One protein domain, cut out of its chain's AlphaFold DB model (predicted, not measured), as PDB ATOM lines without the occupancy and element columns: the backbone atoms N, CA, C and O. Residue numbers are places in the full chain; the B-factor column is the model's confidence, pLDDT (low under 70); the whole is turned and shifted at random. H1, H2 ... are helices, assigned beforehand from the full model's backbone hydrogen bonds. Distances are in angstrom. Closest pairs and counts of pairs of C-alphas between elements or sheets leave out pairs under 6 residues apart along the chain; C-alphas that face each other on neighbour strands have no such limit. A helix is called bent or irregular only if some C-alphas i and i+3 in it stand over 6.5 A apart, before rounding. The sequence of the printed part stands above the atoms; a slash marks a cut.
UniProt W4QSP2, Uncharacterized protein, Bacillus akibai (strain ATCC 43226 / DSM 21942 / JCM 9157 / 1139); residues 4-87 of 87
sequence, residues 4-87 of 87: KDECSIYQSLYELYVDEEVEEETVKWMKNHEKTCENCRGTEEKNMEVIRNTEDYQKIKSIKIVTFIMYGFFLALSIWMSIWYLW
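What this domain is: This is residues 4 to 87 of the 87 residues of an uncharacterized protein of Bacillus akibai (strain ATCC 43226 / DSM 21942 / JCM 9157 / 1139) (UniProt W4QSP2). One long helix, H4, sticks out with residues 62 to 85 as an arm from a small head of three shorter helices, H1, H2 and H3. The 84 printed residues hold four named helices, H1 to H4 in order, and no named strand: all helix. The whole is extended, radius of gyration of the C-alphas 19.9 A, spanning 67 by 27 by 17 A, its length made by the arm.

Where its parts are: Find C-alpha 55 at (-0.490, 3.457, 55.041); from there H4 runs 45.1 A to C-alpha 85 at (-17.701, -29.248, 29.133). H3 is residues 44 to 53, 13.8 A; H1, residues 4 to 18, 21.3 A; H2, residues 24 to 36, 18.5 A. H1 is only just irregular: C-alphas 12 and 15 are 6.7 A apart.

How they stand to each other: H4 is close to H3 but not clearly touching, about perpendicular at 75 degrees; closest C-alphas, Ile 51 and Tyr 57, 6.5 A. With residues 11 to 15 alone, H1 only just touches H3, with 3 pairs of C-alphas within 8 A; closest, Glu 15 and Ile 51, 6.7 A. H1 and H2 only just touch, also with 3 pairs; closest, Tyr 10 and Met 30, 6.6 A. H4 is apart from H1 and H2. Every O i to N i+4 pair is within hydrogen-bond range in H2, H3 and H4, 9 of 11 in H1.

The domain as a whole: C-alphas 4 and 87, the farthest apart, are 68.0 A apart. The printed part has no cut and no long link. Look for pLDDT under 70 at residues 4, 39 to 58 and 85 to 87.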
ATOM      1  N   LYS A   4     -12.258  27.052  62.121       68.25
ATOM      2  CA  LYS A   4     -11.164  26.074  62.247       68.25
ATOM      3  C   LYS A   4     -11.657  24.657  62.539       68.25
ATOM      4  O   LYS A   4     -11.107  23.715  61.978       68.25
ATOM      5  N   ASP A   5     -12.689  24.516  63.366       74.44
ATOM      6  CA  ASP A   5     -13.228  23.207  63.744       74.44
ATOM      7  C   ASP A   5     -13.926  22.557  62.545       74.44
ATOM      8  O   ASP A   5     -13.757  21.369  62.290       74.44
ATOM      9  N   GLU A   6     -14.638  23.353  61.742       75.88
ATOM     10  CA  GLU A   6     -15.316  22.866  60.537       75.88
ATOM     11  C   GLU A   6     -14.332  22.363  59.469       75.88
ATOM     12  O   GLU A   6     -14.566  21.304  58.892       75.88
ATOM     13  N   CYS A   7     -13.205  23.053  59.252       77.00
ATOM     14  CA  CYS A   7     -12.177  22.565  58.323       77.00
ATOM     15  C   CYS A   7     -11.484  21.287  58.835       77.00
ATOM     16  O   CYS A   7     -11.138  20.427  58.029       77.00
ATOM     17  N   SER A   8     -11.315  21.115  60.155       76.06
ATOM     18  CA  SER A   8     -10.792  19.860  60.722       76.06
ATOM     19  C   SER A   8     -11.760  18.696  60.505       76.06
ATOM     20  O   SER A   8     -11.334  17.599  60.147       76.06
ATOM     21  N   ILE A   9     -13.060  18.937  60.702       81.19
ATOM     22  CA  ILE A   9     -14.113  17.945  60.455       81.19
ATOM     23  C   ILE A   9     -14.140  17.576  58.968       81.19
ATOM     24  O   ILE A   9     -14.124  16.393  58.630       81.19
ATOM     25  N   TYR A  10     -14.089  18.572  58.080       81.06
ATOM     26  CA  TYR A  10     -14.006  18.355  56.637       81.06
ATOM     27  C   TYR A  10     -12.817  17.464  56.265       81.06
ATOM     28  O   TYR A  10     -12.989  16.508  55.518       81.06
ATOM     29  N   GLN A  11     -11.633  17.723  56.826       78.00
ATOM     30  CA  GLN A  11     -10.436  16.935  56.539       78.00
ATOM     31  C   GLN A  11     -10.558  15.484  57.025       78.00
ATOM     32  O   GLN A  11     -10.179  14.575  56.293       78.00
ATOM     33  N   SER A  12     -11.138  15.254  58.209       78.25
ATOM     34  CA  SER A  12     -11.386  13.892  58.710       78.25
ATOM     35  C   SER A  12     -12.410  13.114  57.880       78.25
ATOM     36  O   SER A  12     -12.276  11.907  57.712       78.25
ATOM     37  N   LEU A  13     -13.416  13.800  57.330       81.06
ATOM     38  CA  LEU A  13     -14.463  13.188  56.508       81.06
ATOM     39  C   LEU A  13     -14.071  13.074  55.029       81.06
ATOM     40  O   LEU A  13     -14.754  12.385  54.279       81.06
ATOM     41  N   TYR A  14     -12.989  13.728  54.593       79.06
ATOM     42  CA  TYR A  14     -12.558  13.742  53.191       79.06
ATOM     43  C   TYR A  14     -12.176  12.350  52.678       79.06
ATOM     44  O   TYR A  14     -12.452  12.037  51.526       79.06
ATOM     45  N   GLU A  15     -11.630  11.484  53.532       73.75
ATOM     46  CA  GLU A  15     -11.360  10.085  53.176       73.75
ATOM     47  C   GLU A  15     -12.650   9.323  52.845       73.75
ATOM     48  O   GLU A  15     -12.768   8.744  51.768       73.75
ATOM     49  N   LEU A  16     -13.654   9.418  53.719       75.69
ATOM     50  CA  LEU A  16     -14.965   8.800  53.504       75.69
ATOM     51  C   LEU A  16     -15.687   9.407  52.294       75.69
ATOM     52  O   LEU A  16     -16.392   8.706  51.576       75.69
ATOM     53  N   TYR A  17     -15.501  10.708  52.057       76.12
ATOM     54  CA  TYR A  17     -16.051  11.417  50.902       76.12
ATOM     55  C   TYR A  17     -15.485  10.920  49.577       76.12
ATOM     56  O   TYR A  17     -16.240  10.773  48.618       76.12
ATOM     57  N   VAL A  18     -14.184  10.629  49.521       72.94
ATOM     58  CA  VAL A  18     -13.534  10.071  48.327       72.94
ATOM     59  C   VAL A  18     -13.967   8.629  48.073       72.94
ATOM     60  O   VAL A  18     -14.149   8.251  46.918       72.94
ATOM     61  N   ASP A  19     -14.159   7.841  49.128       70.19
ATOM     62  CA  ASP A  19     -14.607   6.448  49.018       70.19
ATOM     63  C   ASP A  19     -16.134   6.312  48.822       70.19
ATOM     64  O   ASP A  19     -16.639   5.195  48.746       70.19
ATOM     65  N   GLU A  20     -16.863   7.432  48.688       70.94
ATOM     66  CA  GLU A  20     -18.332   7.501  48.570       70.94
ATOM     67  C   GLU A  20     -19.083   6.833  49.746       70.94
ATOM     68  O   GLU A  20     -20.255   6.478  49.637       70.94
ATOM     69  N   GLU A  21     -18.428   6.697  50.903       72.56
ATOM     70  CA  GLU A  21     -18.963   6.037  52.105       72.56
ATOM     71  C   GLU A  21     -19.668   7.016  53.071       72.56
ATOM     72  O   GLU A  21     -20.078   6.633  54.167       72.56
ATOM     73  N   VAL A  22     -19.839   8.286  52.686       77.62
ATOM     74  CA  VAL A  22     -20.610   9.281  53.459       77.62
ATOM     75  C   VAL A  22     -22.048   9.401  52.982       77.62
ATOM     76  O   VAL A  22     -22.343   9.396  51.789       77.62
ATOM     77  N   GLU A  23     -22.940   9.625  53.945       79.88
ATOM     78  CA  GLU A  23     -24.349   9.913  53.690       79.88
ATOM     79  C   GLU A  23     -24.542  11.142  52.786       79.88
ATOM     80  O   GLU A  23     -23.791  12.121  52.847       79.88
ATOM     81  N   GLU A  24     -25.613  11.130  51.986       82.94
ATOM     82  CA  GLU A  24     -25.916  12.182  51.003       82.94
ATOM     83  C   GLU A  24     -26.007  13.593  51.612       82.94
ATOM     84  O   GLU A  24     -25.651  14.589  50.970       82.94
ATOM     85  N   GLU A  25     -26.477  13.702  52.856       80.75
ATOM     86  CA  GLU A  25     -26.544  14.973  53.582       80.75
ATOM     87  C   GLU A  25     -25.147  15.518  53.897       80.75
ATOM     88  O   GLU A  25     -24.876  16.710  53.711       80.75
ATOM     89  N   THR A  26     -24.228  14.631  54.272       81.12
ATOM     90  CA  THR A  26     -22.829  14.963  54.556       81.12
ATOM     91  C   THR A  26     -22.097  15.356  53.275       81.12
ATOM     92  O   THR A  26     -21.373  16.351  53.259       81.12
ATOM     93  N   VAL A  27     -22.375  14.677  52.157       83.25
ATOM     94  CA  VAL A  27     -21.867  15.040  50.819       83.25
ATOM     95  C   VAL A  27     -22.295  16.459  50.429       83.25
ATOM     96  O   VAL A  27     -21.478  17.255  49.952       83.25
ATOM     97  N   LYS A  28     -23.570  16.815  50.645       85.25
ATOM     98  CA  LYS A  28     -24.069  18.179  50.393       85.25
ATOM     99  C   LYS A  28     -23.391  19.206  51.293       85.25
ATOM    100  O   LYS A  28     -23.016  20.276  50.803       85.25
ATOM    101  N   TRP A  29     -23.213  18.890  52.576       86.31
ATOM    102  CA  TRP A  29     -22.519  19.768  53.514       86.31
ATOM    103  C   TRP A  29     -21.064  20.002  53.094       86.31
ATOM    104  O   TRP A  29     -20.642  21.154  53.008       86.31
ATOM    105  N   MET A  30     -20.331  18.947  52.727       81.88
ATOM    106  CA  MET A  30     -18.937  19.035  52.284       81.88
ATOM    107  C   MET A  30     -18.785  19.859  51.001       81.88
ATOM    108  O   MET A  30     -17.955  20.767  50.967       81.88
ATOM    109  N   LYS A  31     -19.643  19.647  49.993       81.94
ATOM    110  CA  LYS A  31     -19.659  20.473  48.767       81.94
ATOM    111  C   LYS A  31     -19.955  21.945  49.044       81.94
ATOM    112  O   LYS A  31     -19.449  22.827  48.351       81.94
ATOM    113  N   ASN A  32     -20.814  22.234  50.017       84.06
ATOM    114  CA  ASN A  32     -21.118  23.611  50.391       84.06
ATOM    115  C   ASN A  32     -19.964  24.247  51.184       84.06
ATOM    116  O   ASN A  32     -19.615  25.406  50.954       84.06
ATOM    117  N   HIS A  33     -19.344  23.481  52.081       82.50
ATOM    118  CA  HIS A  33     -18.200  23.915  52.873       82.50
ATOM    119  C   HIS A  33     -16.988  24.233  51.988       82.50
ATOM    120  O   HIS A  33     -16.377  25.288  52.145       82.50
ATOM    121  N   GLU A  34     -16.709  23.398  50.988       77.38
ATOM    122  CA  GLU A  34     -15.647  23.614  49.998       77.38
ATOM    123  C   GLU A  34     -15.822  24.931  49.217       77.38
ATOM    124  O   GLU A  34     -14.864  25.675  49.005       77.38
ATOM    125  N   LYS A  35     -17.061  25.274  48.840       79.00
ATOM    126  CA  LYS A  35     -17.369  26.541  48.154       79.00
ATOM    127  C   LYS A  35     -17.228  27.764  49.056       79.00
ATOM    128  O   LYS A  35     -16.960  28.856  48.560       79.00
ATOM    129  N   THR A  36     -17.450  27.588  50.355       76.88
ATOM    130  CA  THR A  36     -17.557  28.689  51.321       76.88
ATOM    131  C   THR A  36     -16.233  28.964  52.037       76.88
ATOM    132  O   THR A  36     -15.993  30.086  52.483       76.88
ATOM    133  N   CYS A  37     -15.355  27.966  52.153       75.31
ATOM    134  CA  CYS A  37     -14.108  28.076  52.894       75.31
ATOM    135  C   CYS A  37     -12.891  28.155  51.961       75.31
ATOM    136  O   CYS A  37     -12.422  27.143  51.451       75.31
ATOM    137  N   GLU A  38     -12.317  29.354  51.799       70.25
ATOM    138  CA  GLU A  38     -11.108  29.582  50.984       70.25
ATOM    139  C   GLU A  38      -9.892  28.760  51.433       70.25
ATOM    140  O   GLU A  38      -9.040  28.439  50.618       70.25
ATOM    141  N   ASN A  39      -9.824  28.393  52.715       68.25
ATOM    142  CA  ASN A  39      -8.719  27.612  53.280       68.25
ATOM    143  C   ASN A  39      -8.837  26.106  52.985       68.25
ATOM    144  O   ASN A  39      -7.848  25.377  53.029       68.25
ATOM    145  N   CYS A  40     -10.060  25.641  52.737       69.75
ATOM    146  CA  CYS A  40     -10.356  24.262  52.365       69.75
ATOM    147  C   CYS A  40     -10.496  24.123  50.822       69.75
ATOM    148  O   CYS A  40     -10.302  23.037  50.278       69.75
ATOM    149  N   ARG A  41     -10.728  25.232  50.101       66.56
ATOM    150  CA  ARG A  41     -10.774  25.328  48.634       66.56
ATOM    151  C   ARG A  41      -9.382  25.133  48.016       66.56
ATOM    152  O   ARG A  41      -8.485  25.940  48.231       66.56
ATOM    153  N   GLY A  42      -9.207  24.082  47.211       65.50
ATOM    154  CA  GLY A  42      -7.918  23.748  46.579       65.50
ATOM    155  C   GLY A  42      -6.962  22.947  47.469       65.50
ATOM    156  O   GLY A  42      -5.852  22.626  47.055       65.50
ATOM    157  N   THR A  43      -7.399  22.573  48.674       65.44
ATOM    158  CA  THR A  43      -6.661  21.665  49.566       65.44
ATOM    159  C   THR A  43      -6.894  20.199  49.187       65.44
ATOM    160  O   THR A  43      -6.290  19.320  49.787       65.44
ATOM    161  N   GLU A  44      -7.706  19.921  48.158       65.69
ATOM    162  CA  GLU A  44      -7.956  18.574  47.629       65.69
ATOM    163  C   GLU A  44      -6.667  17.825  47.301       65.69
ATOM    164  O   GLU A  44      -6.490  16.713  47.782       65.69
ATOM    165  N   GLU A  45      -5.727  18.428  46.565       63.03
ATOM    166  CA  GLU A  45      -4.465  17.753  46.222       63.03
ATOM    167  C   GLU A  45      -3.639  17.420  47.465       63.03
ATOM    168  O   GLU A  45      -3.130  16.310  47.582       63.03
ATOM    169  N   LYS A  46      -3.568  18.342  48.432       66.31
ATOM    170  CA  LYS A  46      -2.848  18.115  49.693       66.31
ATOM    171  C   LYS A  46      -3.532  17.055  50.548       66.31
ATOM    172  O   LYS A  46      -2.860  16.194  51.097       66.31
ATOM    173  N   ASN A  47      -4.855  17.093  50.655       67.00
ATOM    174  CA  ASN A  47      -5.625  16.107  51.409       67.00
ATOM    175  C   ASN A  47      -5.542  14.732  50.746       67.00
ATOM    176  O   ASN A  47      -5.386  13.732  51.435       67.00
ATOM    177  N   MET A  48      -5.574  14.677  49.417       63.84
ATOM    178  CA  MET A  48      -5.432  13.446  48.651       63.84
ATOM    179  C   MET A  48      -4.006  12.889  48.739       63.84
ATOM    180  O   MET A  48      -3.840  11.675  48.803       63.84
ATOM    181  N   GLU A  49      -2.978  13.739  48.786       64.31
ATOM    182  CA  GLU A  49      -1.594  13.328  49.039       64.31
ATOM    183  C   GLU A  49      -1.425  12.788  50.464       64.31
ATOM    184  O   GLU A  49      -0.840  11.722  50.640       64.31
ATOM    185  N   VAL A  50      -2.019  13.448  51.465       66.94
ATOM    186  CA  VAL A  50      -2.048  12.977  52.859       66.94
ATOM    187  C   VAL A  50      -2.749  11.621  52.958       66.94
ATOM    188  O   VAL A  50      -2.160  10.694  53.498       66.94
ATOM    189  N   ILE A  51      -3.937  11.467  52.364       64.81
ATOM    190  CA  ILE A  51      -4.698  10.205  52.360       64.81
ATOM    191  C   ILE A  51      -3.947   9.100  51.618       64.81
ATOM    192  O   ILE A  51      -3.863   7.976  52.096       64.81
ATOM    193  N   ARG A  52      -3.338   9.406  50.465       62.59
ATOM    194  CA  ARG A  52      -2.508   8.439  49.726       62.59
ATOM    195  C   ARG A  52      -1.272   8.002  50.505       62.59
ATOM    196  O   ARG A  52      -0.780   6.903  50.245       62.59
ATOM    197  N   ASN A  53      -0.761   8.857  51.387       62.78
ATOM    198  CA  ASN A  53       0.389   8.574  52.238       62.78
ATOM    199  C   ASN A  53      -0.014   7.900  53.562       62.78
ATOM    200  O   ASN A  53       0.845   7.370  54.264       62.78
ATOM    201  N   THR A  54      -1.310   7.869  53.892       64.94
ATOM    202  CA  THR A  54      -1.827   7.049  54.985       64.94
ATOM    203  C   THR A  54      -1.693   5.579  54.589       64.94
ATOM    204  O   THR A  54      -2.352   5.085  53.672       64.94
ATOM    205  N   GLU A  55      -0.809   4.868  55.284       58.72
ATOM    206  CA  GLU A  55      -0.490   3.457  55.041       58.72
ATOM    207  C   GLU A  55      -1.747   2.561  55.058       58.72
ATOM    208  O   GLU A  55      -1.836   1.577  54.321       58.72
ATOM    209  N   ASP A  56      -2.754   2.939  55.848       61.59
ATOM    210  CA  ASP A  56      -4.028   2.228  55.969       61.59
ATOM    211  C   ASP A  56      -4.918   2.374  54.725       61.59
ATOM    212  O   ASP A  56      -5.488   1.382  54.265       61.59
ATOM    213  N   TYR A  57      -4.947   3.550  54.089       64.81
ATOM    214  CA  TYR A  57      -5.684   3.760  52.837       64.81
ATOM    215  C   TYR A  57      -5.108   2.898  51.706       64.81
ATOM    216  O   TYR A  57      -5.838   2.259  50.942       64.81
ATOM    217  N   GLN A  58      -3.776   2.801  51.625       63.53
ATOM    218  CA  GLN A  58      -3.121   1.922  50.655       63.53
ATOM    219  C   GLN A  58      -3.442   0.445  50.902       63.53
ATOM    220  O   GLN A  58      -3.664  -0.296  49.939       63.53
ATOM    221  N   LYS A  59      -3.517   0.008  52.165       70.00
ATOM    222  CA  LYS A  59      -3.894  -1.367  52.528       70.00
ATOM    223  C   LYS A  59      -5.339  -1.674  52.139       70.00
ATOM    224  O   LYS A  59      -5.579  -2.678  51.466       70.00
ATOM    225  N   ILE A  60      -6.284  -0.797  52.475       71.31
ATOM    226  CA  ILE A  60      -7.710  -0.970  52.150       71.31
ATOM    227  C   ILE A  60      -7.917  -1.002  50.631       71.31
ATOM    228  O   ILE A  60      -8.563  -1.911  50.101       71.31
ATOM    229  N   LYS A  61      -7.290  -0.074  49.904       73.25
ATOM    230  CA  LYS A  61      -7.348  -0.032  48.440       73.25
ATOM    231  C   LYS A  61      -6.744  -1.281  47.798       73.25
ATOM    232  O   LYS A  61      -7.311  -1.822  46.849       73.25
ATOM    233  N   SER A  62      -5.626  -1.770  48.333       74.06
ATOM    234  CA  SER A  62      -4.991  -3.002  47.855       74.06
ATOM    235  C   SER A  62      -5.908  -4.212  48.038       74.06
ATOM    236  O   SER A  62      -6.043  -5.015  47.119       74.06
ATOM    237  N   ILE A  63      -6.608  -4.314  49.172       81.12
ATOM    238  CA  ILE A  63      -7.568  -5.398  49.426       81.12
ATOM    239  C   ILE A  63      -8.760  -5.323  48.461       81.12
ATOM    240  O   ILE A  63      -9.124  -6.349  47.878       81.12
ATOM    241  N   LYS A  64      -9.332  -4.129  48.228       79.94
ATOM    242  CA  LYS A  64     -10.421  -3.930  47.247       79.94
ATOM    243  C   LYS A  64      -9.979  -4.392  45.842       79.94
ATOM    244  O   LYS A  64     -10.697  -5.150  45.190       79.94
ATOM    245  N   ILE A  65      -8.767  -4.028  45.406       82.12
ATOM    246  CA  ILE A  65      -8.210  -4.422  44.095       82.12
ATOM    247  C   ILE A  65      -7.984  -5.934  44.000       82.12
ATOM    248  O   ILE A  65      -8.414  -6.558  43.029       82.12
ATOM    249  N   VAL A  66      -7.337  -6.541  45.000       88.00
ATOM    250  CA  VAL A  66      -7.076  -7.990  45.025       88.00
ATOM    251  C   VAL A  66      -8.387  -8.773  44.959       88.00
ATOM    252  O   VAL A  66      -8.495  -9.736  44.201       88.00
ATOM    253  N   THR A  67      -9.404  -8.321  45.690       87.88
ATOM    254  CA  THR A  67     -10.737  -8.930  45.687       87.88
ATOM    255  C   THR A  67     -11.381  -8.859  44.298       87.88
ATOM    256  O   THR A  67     -11.900  -9.858  43.804       87.88
ATOM    257  N   PHE A  68     -11.285  -7.713  43.619       87.56
ATOM    258  CA  PHE A  68     -11.827  -7.546  42.268       87.56
ATOM    259  C   PHE A  68     -11.127  -8.450  41.241       87.56
ATOM    260  O   PHE A  68     -11.785  -9.089  40.420       87.56
ATOM    261  N   ILE A  69      -9.796  -8.561  41.325       90.75
ATOM    262  CA  ILE A  69      -9.004  -9.464  40.477       90.75
ATOM    263  C   ILE A  69      -9.415 -10.919  40.719       90.75
ATOM    264  O   ILE A  69      -9.631 -11.652  39.755       90.75
ATOM    265  N   MET A  70      -9.571 -11.329  41.982       92.81
ATOM    266  CA  MET A  70     -10.006 -12.683  42.341       92.81
ATOM    267  C   MET A  70     -11.371 -13.026  41.741       92.81
ATOM    268  O   MET A  70     -11.522 -14.089  41.137       92.81
ATOM    269  N   TYR A  71     -12.347 -12.118  41.839       93.56
ATOM    270  CA  TYR A  71     -13.655 -12.315  41.212       93.56
ATOM    271  C   TYR A  71     -13.560 -12.421  39.688       93.56
ATOM    272  O   TYR A  71     -14.153 -13.326  39.102       93.56
ATOM    273  N   GLY A  72     -12.780 -11.550  39.041       93.06
ATOM    274  CA  GLY A  72     -12.559 -11.614  37.596       93.06
ATOM    275  C   GLY A  72     -11.941 -12.945  37.158       93.06
ATOM    276  O   GLY A  72     -12.415 -13.567  36.208       93.06
ATOM    277  N   PHE A  73     -10.934 -13.421  37.893       94.06
ATOM    278  CA  PHE A  73     -10.279 -14.701  37.625       94.06
ATOM    279  C   PHE A  73     -11.241 -15.879  37.798       94.06
ATOM    280  O   PHE A  73     -11.282 -16.775  36.957       94.06
ATOM    281  N   PHE A  74     -12.056 -15.857  38.853       93.38
ATOM    282  CA  PHE A  74     -13.056 -16.887  39.111       93.38
ATOM    283  C   PHE A  74     -14.097 -16.973  37.986       93.38
ATOM    284  O   PHE A  74     -14.400 -18.064  37.504       93.38
ATOM    285  N   LEU A  75     -14.601 -15.828  37.516       93.50
ATOM    286  CA  LEU A  75     -15.546 -15.775  36.398       93.50
ATOM    287  C   LEU A  75     -14.912 -16.258  35.091       93.50
ATOM    288  O   LEU A  75     -15.518 -17.060  34.381       93.50
ATOM    289  N   ALA A  76     -13.685 -15.825  34.795       92.19
ATOM    290  CA  ALA A  76     -12.960 -16.260  33.605       92.19
ATOM    291  C   ALA A  76     -12.729 -17.779  33.604       92.19
ATOM    292  O   ALA A  76     -13.010 -18.438  32.605       92.19
ATOM    293  N   LEU A  77     -12.290 -18.346  34.734       89.88
ATOM    294  CA  LEU A  77     -12.111 -19.792  34.891       89.88
ATOM    295  C   LEU A  77     -13.437 -20.551  34.773       89.88
ATOM    296  O   LEU A  77     -13.484 -21.591  34.122       89.88
ATOM    297  N   SER A  78     -14.517 -20.031  35.356       87.75
ATOM    298  CA  SER A  78     -15.848 -20.643  35.271       87.75
ATOM    299  C   SER A  78     -16.352 -20.729  33.826       87.75
ATOM    300  O   SER A  78     -16.789 -21.788  33.367       87.75
ATOM    301  N   ILE A  79     -16.217 -19.636  33.067       89.50
ATOM    302  CA  ILE A  79     -16.580 -19.599  31.645       89.50
ATOM    303  C   ILE A  79     -15.675 -20.544  30.845       89.50
ATOM    304  O   ILE A  79     -16.163 -21.319  30.024       89.50
ATOM    305  N   TRP A  80     -14.369 -20.529  31.117       88.31
ATOM    306  CA  TRP A  80     -13.391 -21.375  30.436       88.31
ATOM    307  C   TRP A  80     -13.683 -22.869  30.606       88.31
ATOM    308  O   TRP A  80     -13.704 -23.613  29.626       88.31
ATOM    309  N   MET A  81     -13.970 -23.307  31.835       81.75
ATOM    310  CA  MET A  81     -14.338 -24.696  32.127       81.75
ATOM    311  C   MET A  81     -15.676 -25.085  31.486       81.75
ATOM    312  O   MET A  81     -15.826 -26.211  31.022       81.75
ATOM    313  N   SER A  82     -16.631 -24.153  31.406       82.00
ATOM    314  CA  SER A  82     -17.930 -24.404  30.769       82.00
ATOM    315  C   SER A  82     -17.811 -24.642  29.259       82.00
ATOM    316  O   SER A  82     -18.530 -25.474  28.716       82.00
ATOM    317  N   ILE A  83     -16.873 -23.962  28.585       79.44
ATOM    318  CA  ILE A  83     -16.591 -24.172  27.153       79.44
ATOM    319  C   ILE A  83     -16.052 -25.586  26.904       79.44
ATOM    320  O   ILE A  83     -16.467 -26.232  25.949       79.44
ATOM    321  N   TRP A  84     -15.176 -26.087  27.779       73.06
ATOM    322  CA  TRP A  84     -14.632 -27.446  27.685       73.06
ATOM    323  C   TRP A  84     -15.648 -28.546  27.991       73.06
ATOM    324  O   TRP A  84     -15.476 -29.665  27.532       73.06
ATOM    325  N   TYR A  85     -16.681 -28.257  28.783       66.19
ATOM    326  CA  TYR A  85     -17.701 -29.248  29.133       66.19
ATOM    327  C   TYR A  85     -18.804 -29.374  28.066       66.19
ATOM    328  O   TYR A  85     -19.499 -30.385  28.010       66.19
ATOM    329  N   LEU A  86     -18.991 -28.337  27.244       64.94
ATOM    330  CA  LEU A  86     -19.984 -28.286  26.163       64.94
ATOM    331  C   LEU A  86     -19.425 -28.687  24.785       64.94
ATOM    332  O   LEU A  86     -20.204 -28.748  23.831       64.94
ATOM    333  N   TRP A  87     -18.116 -28.937  24.678       56.06
ATOM    334  CA  TRP A  87     -17.432 -29.421  23.475       56.06
ATOM    335  C   TRP A  87     -17.031 -30.886  23.644       56.06
ATOM    336  O   TRP A  87     -17.325 -31.679  22.722       56.06
TER     337      TRP A  87